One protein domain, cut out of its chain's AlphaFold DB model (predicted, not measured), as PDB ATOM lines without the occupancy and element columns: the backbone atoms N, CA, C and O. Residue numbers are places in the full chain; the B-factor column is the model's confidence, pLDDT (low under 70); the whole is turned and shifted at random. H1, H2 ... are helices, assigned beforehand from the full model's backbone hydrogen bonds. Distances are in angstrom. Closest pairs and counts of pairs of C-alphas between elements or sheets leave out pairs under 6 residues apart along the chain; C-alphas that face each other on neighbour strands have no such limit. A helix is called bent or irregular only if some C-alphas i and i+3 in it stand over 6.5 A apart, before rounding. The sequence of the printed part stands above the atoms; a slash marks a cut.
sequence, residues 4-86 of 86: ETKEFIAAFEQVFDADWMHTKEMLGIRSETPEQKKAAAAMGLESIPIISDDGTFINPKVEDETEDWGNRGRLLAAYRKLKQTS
ATOM      1  N   GLU A   4      45.388   1.310 -18.912       95.38
ATOM      2  CA  GLU A   4      45.084   0.505 -17.722       95.38
ATOM      3  C   GLU A   4      44.602   1.382 -16.565       95.38
ATOM      4  O   GLU A   4      43.682   1.024 -15.836       95.38
ATOM      5  N   THR A   5      45.200   2.568 -16.415       92.56
ATOM      6  CA  THR A   5      44.785   3.523 -15.382       92.56
ATOM      7  C   THR A   5      43.394   4.087 -15.684       92.56
ATOM      8  O   THR A   5      42.599   4.264 -14.764       92.56
ATOM      9  N   LYS A   6      43.074   4.348 -16.961       93.19
ATOM     10  CA  LYS A   6      41.735   4.804 -17.370       93.19
ATOM     11  C   LYS A   6      40.677   3.736 -17.110       93.19
ATOM     12  O   LYS A   6      39.629   4.060 -16.563       93.19
ATOM     13  N   GLU A   7      40.976   2.488 -17.458       96.25
ATOM     14  CA  GLU A   7      40.076   1.355 -17.227       96.25
ATOM     15  C   GLU A   7      39.820   1.142 -15.733       96.25
ATOM     16  O   GLU A   7      38.675   1.008 -15.309       96.25
ATOM     17  N   PHE A   8      40.872   1.203 -14.911       95.69
ATOM     18  CA  PHE A   8      40.719   1.122 -13.462       95.69
ATOM     19  C   PHE A   8      39.815   2.234 -12.915       95.69
ATOM     20  O   PHE A   8      38.929   1.950 -12.117       95.69
ATOM     21  N   ILE A   9      40.018   3.488 -13.340       95.00
ATOM     22  CA  ILE A   9      39.177   4.612 -12.901       95.00
ATOM     23  C   ILE A   9      37.723   4.394 -13.314       95.00
ATOM     24  O   ILE A   9      36.841   4.566 -12.478       95.00
ATOM     25  N   ALA A  10      37.479   3.980 -14.559       95.50
ATOM     26  CA  ALA A  10      36.131   3.718 -15.042       95.50
ATOM     27  C   ALA A  10      35.447   2.624 -14.208       95.50
ATOM     28  O   ALA A  10      34.343   2.836 -13.713       95.50
ATOM     29  N   ALA A  11      36.118   1.493 -13.976       97.69
ATOM     30  CA  ALA A  11      35.592   0.413 -13.140       97.69
ATOM     31  C   ALA A  11      35.361   0.858 -11.685       97.69
ATOM     32  O   ALA A  11      34.355   0.502 -11.070       97.69
ATOM     33  N   PHE A  12      36.266   1.671 -11.137       96.50
ATOM     34  CA  PHE A  12      36.134   2.236  -9.797       96.50
ATOM     35  C   PHE A  12      34.905   3.154  -9.687       96.50
ATOM     36  O   PHE A  12      34.132   3.024  -8.741       96.50
ATOM     37  N   GLU A  13      34.676   4.030 -10.669       96.88
ATOM     38  CA  GLU A  13      33.481   4.884 -10.739       96.88
ATOM     39  C   GLU A  13      32.192   4.070 -10.898       96.88
ATOM     40  O   GLU A  13      31.188   4.403 -10.271       96.88
ATOM     41  N   GLN A  14      32.211   2.980 -11.673       98.06
ATOM     42  CA  GLN A  14      31.040   2.108 -11.781       98.06
ATOM     43  C   GLN A  14      30.648   1.544 -10.411       98.06
ATOM     44  O   GLN A  14      29.506   1.691 -10.000       98.06
ATOM     45  N   VAL A  15      31.591   0.985  -9.650       97.62
ATOM     46  CA  VAL A  15      31.286   0.337  -8.361       97.62
ATOM     47  C   VAL A  15      30.933   1.341  -7.255       97.62
ATOM     48  O   VAL A  15      30.016   1.103  -6.463       97.62
ATOM     49  N   PHE A  16      31.689   2.438  -7.163       96.00
ATOM     50  CA  PHE A  16      31.660   3.348  -6.012       96.00
ATOM     51  C   PHE A  16      30.881   4.650  -6.249       96.00
ATOM     52  O   PHE A  16      30.742   5.448  -5.317       96.00
ATOM     53  N   ASP A  17      30.352   4.851  -7.457       95.88
ATOM     54  CA  ASP A  17      29.453   5.959  -7.791       95.88
ATOM     55  C   ASP A  17      28.172   5.448  -8.468       95.88
ATOM     56  O   ASP A  17      27.107   5.501  -7.854       95.88
ATOM     57  N   ALA A  18      28.266   4.876  -9.675       96.62
ATOM     58  CA  ALA A  18      27.091   4.503 -10.473       96.62
ATOM     59  C   ALA A  18      26.237   3.391  -9.828       96.62
ATOM     60  O   ALA A  18      25.027   3.552  -9.670       96.62
ATOM     61  N   ASP A  19      26.872   2.304  -9.384       96.94
ATOM     62  CA  ASP A  19      26.230   1.126  -8.786       96.94
ATOM     63  C   ASP A  19      26.266   1.148  -7.254       96.94
ATOM     64  O   ASP A  19      26.084   0.122  -6.598       96.94
ATOM     65  N   TRP A  20      26.479   2.315  -6.636       94.44
ATOM     66  CA  TRP A  20      26.730   2.396  -5.197       94.44
ATOM     67  C   TRP A  20      25.641   1.731  -4.338       94.44
ATOM     68  O   TRP A  20      25.945   1.068  -3.346       94.44
ATOM     69  N   MET A  21      24.366   1.860  -4.722       92.19
ATOM     70  CA  MET A  21      23.261   1.220  -3.997       92.19
ATOM     71  C   MET A  21      23.343  -0.309  -4.047       92.19
ATOM     72  O   MET A  21      23.181  -0.956  -3.013       92.19
ATOM     73  N   HIS A  22      23.657  -0.871  -5.216       93.88
ATOM     74  CA  HIS A  22      23.852  -2.309  -5.380       93.88
ATOM     75  C   HIS A  22      25.102  -2.786  -4.626       93.88
ATOM     76  O   HIS A  22      25.055  -3.777  -3.898       93.88
ATOM     77  N   THR A  23      26.202  -2.033  -4.707       94.94
ATOM     78  CA  THR A  23      27.437  -2.306  -3.960       94.94
ATOM     79  C   THR A  23      27.184  -2.346  -2.450       94.94
ATOM     80  O   THR A  23      27.635  -3.276  -1.782       94.94
ATOM     81  N   LYS A  24      26.421  -1.392  -1.892       92.12
ATOM     82  CA  LYS A  24      26.041  -1.400  -0.469       92.12
ATOM     83  C   LYS A  24      25.270  -2.659  -0.089       92.12
ATOM     84  O   LYS A  24      25.593  -3.279   0.921       92.12
ATOM     85  N   GLU A  25      24.287  -3.046  -0.898       92.44
ATOM     86  CA  GLU A  25      23.488  -4.251  -0.670       92.44
ATOM     87  C   GLU A  25      24.368  -5.508  -0.634       92.44
ATOM     88  O   GLU A  25      24.307  -6.276   0.330       92.44
ATOM     89  N   MET A  26      25.248  -5.670  -1.625       95.50
ATOM     90  CA  MET A  26      26.151  -6.820  -1.724       95.50
ATOM     91  C   MET A  26      27.196  -6.867  -0.604       95.50
ATOM     92  O   MET A  26      27.579  -7.950  -0.165       95.50
ATOM     93  N   LEU A  27      27.635  -5.707  -0.107       91.50
ATOM     94  CA  LEU A  27      28.532  -5.597   1.047       91.50
ATOM     95  C   LEU A  27      27.799  -5.687   2.396       91.50
ATOM     96  O   LEU A  27      28.439  -5.629   3.446       91.50
ATOM     97  N   GLY A  28      26.468  -5.812   2.396       89.31
ATOM     98  CA  GLY A  28      25.659  -5.836   3.614       89.31
ATOM     99  C   GLY A  28      25.634  -4.503   4.372       89.31
ATOM    100  O   GLY A  28      25.255  -4.479   5.544       89.31
ATOM    101  N   ILE A  29      26.016  -3.399   3.726       86.19
ATOM    102  CA  ILE A  29      25.965  -2.046   4.289       86.19
ATOM    103  C   ILE A  29      24.505  -1.598   4.287       86.19
ATOM    104  O   ILE A  29      23.912  -1.353   3.234       86.19
ATOM    105  N   ARG A  30      23.914  -1.486   5.476       81.69
ATOM    106  CA  ARG A  30      22.517  -1.081   5.658       81.69
ATOM    107  C   ARG A  30      22.455   0.262   6.362       81.69
ATOM    108  O   ARG A  30      23.129   0.461   7.368       81.69
ATOM    109  N   SER A  31      21.631   1.159   5.834       78.38
ATOM    110  CA  SER A  31      21.286   2.399   6.522       78.38
ATOM    111  C   SER A  31      20.362   2.107   7.700       78.38
ATOM    112  O   SER A  31      19.564   1.167   7.661       78.38
ATOM    113  N   GLU A  32      20.450   2.942   8.727       82.94
ATOM    114  CA  GLU A  32      19.478   2.954   9.814       82.94
ATOM    115  C   GLU A  32      18.081   3.293   9.284       82.94
ATOM    116  O   GLU A  32      17.922   4.140   8.396       82.94
ATOM    117  N   THR A  33      17.056   2.658   9.850       85.31
ATOM    118  CA  THR A  33      15.670   3.032   9.568       85.31
ATOM    119  C   THR A  33      15.349   4.402  10.181       85.31
ATOM    120  O   THR A  33      16.009   4.826  11.137       85.31
ATOM    121  N   PRO A  34      14.316   5.110   9.689       86.00
ATOM    122  CA  PRO A  34      13.874   6.370  10.291       86.00
ATOM    123  C   PRO A  34      13.596   6.256  11.798       86.00
ATOM    124  O   PRO A  34      13.880   7.179  12.560       86.00
ATOM    125  N   GLU A  35      13.084   5.112  12.251       88.31
ATOM    126  CA  GLU A  35      12.808   4.826  13.659       88.31
ATOM    127  C   GLU A  35      14.097   4.686  14.474       88.31
ATOM    128  O   GLU A  35      14.160   5.197  15.591       88.31
ATOM    129  N   GLN A  36      15.125   4.040  13.915       87.94
ATOM    130  CA  GLN A  36      16.443   3.917  14.544       87.94
ATOM    131  C   GLN A  36      17.124   5.283  14.668       87.94
ATOM    132  O   GLN A  36      17.534   5.645  15.769       87.94
ATOM    133  N   LYS A  37      17.132   6.086  13.589       85.56
ATOM    134  CA  LYS A  37      17.647   7.467  13.613       85.56
ATOM    135  C   LYS A  37      16.930   8.303  14.686       85.56
ATOM    136  O   LYS A  37      17.567   8.995  15.478       85.56
ATOM    137  N   LYS A  38      15.596   8.196  14.771       87.38
ATOM    138  CA  LYS A  38      14.786   8.906  15.778       87.38
ATOM    139  C   LYS A  38      15.088   8.449  17.209       87.38
ATOM    140  O   LYS A  38      15.126   9.280  18.114       87.38
ATOM    141  N   ALA A  39      15.283   7.148  17.423       89.81
ATOM    142  CA  ALA A  39      15.639   6.601  18.730       89.81
ATOM    143  C   ALA A  39      17.036   7.061  19.178       89.81
ATOM    144  O   ALA A  39      17.188   7.482  20.322       89.81
ATOM    145  N   ALA A  40      18.022   7.057  18.275       87.56
ATOM    146  CA  ALA A  40      19.372   7.554  18.546       87.56
ATOM    147  C   ALA A  40      19.366   9.046  18.918       87.56
ATOM    148  O   ALA A  40      19.940   9.427  19.938       87.56
ATOM    149  N   ALA A  41      18.632   9.872  18.163       86.69
ATOM    150  CA  ALA A  41      18.474  11.298  18.456       86.69
ATOM    151  C   ALA A  41      17.821  11.545  19.829       86.69
ATOM    152  O   ALA A  41      18.288  12.373  20.606       86.69
ATOM    153  N   ALA A  42      16.788  10.775  20.189       90.88
ATOM    154  CA  ALA A  42      16.151  10.871  21.507       90.88
ATOM    155  C   ALA A  42      17.095  10.508  22.673       90.88
ATOM    156  O   ALA A  42      16.854  10.915  23.808       90.88
ATOM    157  N   MET A  43      18.162   9.753  22.396       90.94
ATOM    158  CA  MET A  43      19.212   9.402  23.353       90.94
ATOM    159  C   MET A  43      20.422  10.350  23.305       90.94
ATOM    160  O   MET A  43      21.376  10.135  24.050       90.94
ATOM    161  N   GLY A  44      20.409  11.377  22.444       87.12
ATOM    162  CA  GLY A  44      21.556  12.265  22.221       87.12
ATOM    163  C   GLY A  44      22.755  11.567  21.567       87.12
ATOM    164  O   GLY A  44      23.884  12.022  21.715       87.12
ATOM    165  N   LEU A  45      22.523  10.443  20.882       83.81
ATOM    166  CA  LEU A  45      23.533   9.644  20.176       83.81
ATOM    167  C   LEU A  45      23.496   9.913  18.667       83.81
ATOM    168  O   LEU A  45      23.643   8.999  17.858       83.81
ATOM    169  N   GLU A  46      23.227  11.156  18.279       75.38
ATOM    170  CA  GLU A  46      23.123  11.540  16.873       75.38
ATOM    171  C   GLU A  46      24.487  11.372  16.193       75.38
ATOM    172  O   GLU A  46      25.491  11.931  16.636       75.38
ATOM    173  N   SER A  47      24.532  10.561  15.136       71.50
ATOM    174  CA  SER A  47      25.730  10.376  14.324       71.50
ATOM    175  C   SER A  47      25.813  11.472  13.264       71.50
ATOM    176  O   SER A  47      24.810  11.852  12.653       71.50
ATOM    177  N   ILE A  48      27.021  11.983  13.026       70.81
ATOM    178  CA  ILE A  48      27.274  12.845  11.874       70.81
ATOM    179  C   ILE A  48      27.209  11.949  10.625       70.81
ATOM    180  O   ILE A  48      27.865  10.903  10.588       70.81
ATOM    181  N   PRO A  49      26.400  12.290   9.605       74.19
ATOM    182  CA  PRO A  49      26.303  11.473   8.407       74.19
ATOM    183  C   PRO A  49      27.627  11.508   7.639       74.19
ATOM    184  O   PRO A  49      28.052  12.546   7.147       74.19
ATOM    185  N   ILE A  50      28.253  10.339   7.509       81.06
ATOM    186  CA  ILE A  50      29.535  10.132   6.816       81.06
ATOM    187  C   ILE A  50      29.363  10.213   5.285       81.06
ATOM    188  O   ILE A  50      30.278  10.599   4.553       81.06
ATOM    189  N   ILE A  51      28.182   9.823   4.797       87.50
ATOM    190  CA  ILE A  51      27.698   9.931   3.415       87.50
ATOM    191  C   ILE A  51      26.219  10.333   3.513       87.50
ATOM    192  O   ILE A  51      25.484   9.732   4.298       87.50
ATOM    193  N   SER A  52      25.786  11.326   2.737       87.81
ATOM    194  CA  SER A  52      24.376  11.728   2.642       87.81
ATOM    195  C   SER A  52      23.501  10.578   2.127       87.81
ATOM    196  O   SER A  52      23.967   9.717   1.380       87.81
ATOM    197  N   ASP A  53      22.206  10.589   2.451       86.31
ATOM    198  CA  ASP A  53      21.247   9.599   1.941       86.31
ATOM    199  C   ASP A  53      21.195   9.583   0.389       86.31
ATOM    200  O   ASP A  53      20.920   8.539  -0.206       86.31
ATOM    201  N   ASP A  54      21.520  10.702  -0.275       88.62
ATOM    202  CA  ASP A  54      21.620  10.842  -1.738       88.62
ATOM    203  C   ASP A  54      23.071  10.864  -2.276       88.62
ATOM    204  O   ASP A  54      23.305  11.201  -3.445       88.62
ATOM    205  N   GLY A  55      24.046  10.555  -1.419       91.94
ATOM    206  CA  GLY A  55      25.472  10.533  -1.724       91.94
ATOM    207  C   GLY A  55      25.996   9.152  -2.125       91.94
ATOM    208  O   GLY A  55      25.368   8.109  -1.914       91.94
ATOM    209  N   THR A  56      27.204   9.149  -2.680       93.56
ATOM    210  CA  THR A  56      27.968   7.948  -3.032       93.56
ATOM    211  C   THR A  56      29.290   7.901  -2.282       93.56
ATOM    212  O   THR A  56      29.642   8.826  -1.552       93.56
ATOM    213  N   PHE A  57      30.051   6.818  -2.435       91.88
ATOM    214  CA  PHE A  57      31.380   6.760  -1.835       91.88
ATOM    215  C   PHE A  57      32.316   7.827  -2.430       91.88
ATOM    216  O   PHE A  57      33.097   8.435  -1.700       91.88
ATOM    217  N   ILE A  58      32.229   8.070  -3.744       93.69
ATOM    218  CA  ILE A  58      33.056   9.069  -4.443       93.69
ATOM    219  C   ILE A  58      32.544  10.498  -4.214       93.69
ATOM    220  O   ILE A  58      33.345  11.432  -4.079       93.69
ATOM    221  N   ASN A  59      31.223  10.672  -4.173       92.38
ATOM    222  CA  ASN A  59      30.557  11.950  -3.960       92.38
ATOM    223  C   ASN A  59      29.641  11.875  -2.728       92.38
ATOM    224  O   ASN A  59      28.428  11.696  -2.867       92.38
ATOM    225  N   PRO A  60      30.204  11.988  -1.514       89.81
ATOM    226  CA  PRO A  60      29.461  11.740  -0.287       89.81
ATOM    227  C   PRO A  60      28.424  12.820   0.039       89.81
ATOM    228  O   PRO A  60      27.512  12.534   0.810       89.81
ATOM    229  N   LYS A  61      28.518  14.018  -0.563       90.50
ATOM    230  CA  LYS A  61      27.590  15.152  -0.362       90.50
ATOM    231  C   LYS A  61      27.407  15.545   1.110       90.50
ATOM    232  O   LYS A  61      26.308  15.870   1.550       90.50
ATOM    233  N   VAL A  62      28.496  15.505   1.862       87.75
ATOM    234  CA  VAL A  62      28.553  15.928   3.265       87.75
ATOM    235  C   VAL A  62      29.400  17.189   3.380       87.75
ATOM    236  O   VAL A  62      30.213  17.469   2.499       87.75
ATOM    237  N   GLU A  63      29.196  17.959   4.446       83.62
ATOM    238  CA  GLU A  63      29.946  19.199   4.684       83.62
ATOM    239  C   GLU A  63      31.427  18.918   4.977       83.62
ATOM    240  O   GLU A  63      32.301  19.600   4.443       83.62
ATOM    241  N   ASP A  64      31.705  17.866   5.753       82.44
ATOM    242  CA  ASP A  64      33.056  17.398   6.047       82.44
ATOM    243  C   ASP A  64      33.304  16.002   5.451       82.44
ATOM    244  O   ASP A  64      32.854  14.980   5.964       82.44
ATOM    245  N   GLU A  65      34.036  15.952   4.337       80.06
ATOM    246  CA  GLU A  65      34.446  14.695   3.692       80.06
ATOM    247  C   GLU A  65      35.737  14.096   4.286       80.06
ATOM    248  O   GLU A  65      36.224  13.055   3.821       80.06
ATOM    249  N   THR A  66      36.346  14.785   5.254       72.31
ATOM    250  CA  THR A  66      37.626  14.423   5.869       72.31
ATOM    251  C   THR A  66      37.451  13.681   7.185       72.31
ATOM    252  O   THR A  66      38.273  12.808   7.484       72.31
ATOM    253  N   GLU A  67      36.367  13.948   7.914       67.69
ATOM    254  CA  GLU A  67      35.961  13.119   9.041       67.69
ATOM    255  C   GLU A  67      35.412  11.755   8.579       67.69
ATOM    256  O   GLU A  67      34.824  11.584   7.506       67.69
ATOM    257  N   ASP A  68      35.683  10.747   9.408       62.97
ATOM    258  CA  ASP A  68      35.135   9.395   9.329       62.97
ATOM    259  C   ASP A  68      35.457   8.552   8.086       62.97
ATOM    260  O   ASP A  68      34.632   8.326   7.208       62.97
ATOM    261  N   TRP A  69      36.685   8.012   8.066       64.81
ATOM    262  CA  TRP A  69      37.042   6.617   7.692       64.81
ATOM    263  C   TRP A  69      38.555   6.487   7.421       64.81
ATOM    264  O   TRP A  69      38.998   5.876   6.443       64.81
ATOM    265  N   GLY A  70      39.397   7.104   8.255       78.12
ATOM    266  CA  GLY A  70      40.853   7.030   8.107       78.12
ATOM    267  C   GLY A  70      41.351   7.619   6.779       78.12
ATOM    268  O   GLY A  70      41.459   8.829   6.630       78.12
ATOM    269  N   ASN A  71      41.681   6.771   5.796       86.00
ATOM    270  CA  ASN A  71      42.302   7.194   4.529       86.00
ATOM    271  C   ASN A  71      41.311   7.641   3.431       86.00
ATOM    272  O   ASN A  71      41.762   7.974   2.332       86.00
ATOM    273  N   ARG A  72      39.993   7.673   3.687       88.12
ATOM    274  CA  ARG A  72      38.972   8.036   2.681       88.12
ATOM    275  C   ARG A  72      39.198   9.423   2.076       88.12
ATOM    276  O   ARG A  72      39.323   9.531   0.858       88.12
ATOM    277  N   GLY A  73      39.333  10.459   2.904       87.19
ATOM    278  CA  GLY A  73      39.567  11.824   2.418       87.19
ATOM    279  C   GLY A  73      40.831  11.924   1.552       87.19
ATOM    280  O   GLY A  73      40.815  12.510   0.469       87.19
ATOM    281  N   ARG A  74      41.918  11.247   1.961       89.19
ATOM    282  CA  ARG A  74      43.158  11.152   1.168       89.19
ATOM    283  C   ARG A  74      42.933  10.445  -0.173       89.19
ATOM    284  O   ARG A  74      43.480  10.892  -1.182       89.19
ATOM    285  N   LEU A  75      42.164   9.357  -0.191       91.31
ATOM    286  CA  LEU A  75      41.820   8.625  -1.411       91.31
ATOM    287  C   LEU A  75      41.023   9.510  -2.375       91.31
ATOM    288  O   LEU A  75      41.408   9.615  -3.537       91.31
ATOM    289  N   LEU A  76      39.980  10.197  -1.897       91.50
ATOM    290  CA  LEU A  76      39.159  11.092  -2.720       91.50
ATOM    291  C   LEU A  76      39.972  12.267  -3.268       91.50
ATOM    292  O   LEU A  76      39.854  12.600  -4.448       91.50
ATOM    293  N   ALA A  77      40.855  12.857  -2.460       91.06
ATOM    294  CA  ALA A  77      41.754  13.914  -2.914       91.06
ATOM    295  C   ALA A  77      42.703  13.425  -4.025       91.06
ATOM    296  O   ALA A  77      42.854  14.087  -5.056       91.06
ATOM    297  N   ALA A  78      43.319  12.249  -3.849       92.50
ATOM    298  CA  ALA A  78      44.196  11.654  -4.857       92.50
ATOM    299  C   ALA A  78      43.434  11.308  -6.146       92.50
ATOM    300  O   ALA A  78      43.902  11.617  -7.243       92.50
ATOM    301  N   TYR A  79      42.241  10.732  -6.007       93.62
ATOM    302  CA  TYR A  79      41.338  10.400  -7.100       93.62
ATOM    303  C   TYR A  79      40.930  11.639  -7.917       93.62
ATOM    304  O   TYR A  79      41.084  11.667  -9.139       93.62
ATOM    305  N   ARG A  80      40.497  12.717  -7.250       92.81
ATOM    306  CA  ARG A  80      40.118  13.982  -7.905       92.81
ATOM    307  C   ARG A  80      41.296  14.622  -8.633       92.81
ATOM    308  O   ARG A  80      41.145  15.070  -9.767       92.81
ATOM    309  N   LYS A  81      42.486  14.609  -8.023       92.88
ATOM    310  CA  LYS A  81      43.715  15.084  -8.674       92.88
ATOM    311  C   LYS A  81      44.028  14.275  -9.937       92.88
ATOM    312  O   LYS A  81      44.377  14.849 -10.967       92.88
ATOM    313  N   LEU A  82      43.867  12.956  -9.879       90.31
ATOM    314  CA  LEU A  82      44.086  12.067 -11.018       90.31
ATOM    315  C   LEU A  82      43.115  12.376 -12.176       90.31
ATOM    316  O   LEU A  82      43.554  12.507 -13.320       90.31
ATOM    317  N   LYS A  83      41.831  12.603 -11.873       88.38
ATOM    318  CA  LYS A  83      40.794  13.013 -12.843       88.38
ATOM    319  C   LYS A  83      41.076  14.363 -13.509       88.38
ATOM    320  O   LYS A  83      40.806  14.514 -14.691       88.38
ATOM    321  N   GLN A  84      41.636  15.329 -12.782       84.75
ATOM    322  CA  GLN A  84      41.976  16.657 -13.322       84.75
ATOM    323  C   GLN A  84      43.206  16.649 -14.243       84.75
ATOM    324  O   GLN A  84      43.406  17.585 -15.009       84.75
ATOM    325  N   THR A  85      44.039  15.609 -14.162       66.50
ATOM    326  CA  THR A  85      45.274  15.481 -14.958       66.50
ATOM    327  C   THR A  85      45.054  14.634 -16.229       66.50
ATOM    328  O   THR A  85      46.012  14.108 -16.803       66.50
ATOM    329  N   SER A  86      43.792  14.430 -16.626       56.28
ATOM    330  CA  SER A  86      43.357  13.529 -17.706       56.28
ATOM    331  C   SER A  86      42.923  14.263 -18.962       56.28
ATOM    332  O   SER A  86      42.308  15.340 -18.823       56.28
TER     333      SER A  86
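What this domain is: This is residues 4 to 86 of the 86 residues of an uncharacterized protein of Rariglobus hedericola (UniProt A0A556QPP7). Four separate helices are strung along an open, elongated loop of chain: H1 and H4 lie near each other toward one end of the long axis, and H3 is alone at the far end. The chain goes out through H1, turns a corner into the short H2 and goes on to H3, then comes back to H4 through a long stretch with no named element, residues 43 to 71. The printed part has 83 residues, with four named helices in the order H1, H2, H3, H4 and no named strand; the class is all helix. The whole is loose, with a radius of gyration of the C-alphas of 15.1 A, and spans 49 by 25 by 19 A.

Where its parts are: H1, the longest helix, is residues 4 to 18, 19.8 A from C-alpha 4 at (45.084, 0.505, -17.722) to C-alpha 18. It is neither bent nor irregular, but only just: C-alphas 15 and 18 are 6.3 A apart. H2 is residues 20 to 26, and H3 is residues 34 to 42, beginning at C-alpha 34 at (13.874, 6.370, 10.291). H4, residues 72 to 84, is 18.4 A long and ends at C-alpha 84 at (41.976, 16.657, -13.322).

How they stand to each other: H1 and H2 touch only at the corner by their link, and only just, with 3 pairs of C-alphas within 8 A. H1 touches H2 with residues 14 to 16 alone; the closest C-alphas of the two helices, those of Val 15 and Thr 23, are 6.4 A apart. Their lines are about perpendicular, at 81 degrees. H1 and H4 are near each other, with 6 pairs of C-alphas within 10 A. H3 is apart from H1, H2 and H4, and H2 is apart from H4. In H1, H2, H3 and H4 every O i to N i+4 pair is within hydrogen-bond range.

The domain as a whole: The C-alphas of Glu 4 and Ala 42, the two farthest apart, are 49.8 A apart. The printed part has no cut; the link from H3 to H4, 29 residues, is long. Mean pLDDT of the printed part is 87.6, and residues 67 to 69 and 85 to 86 are under 70.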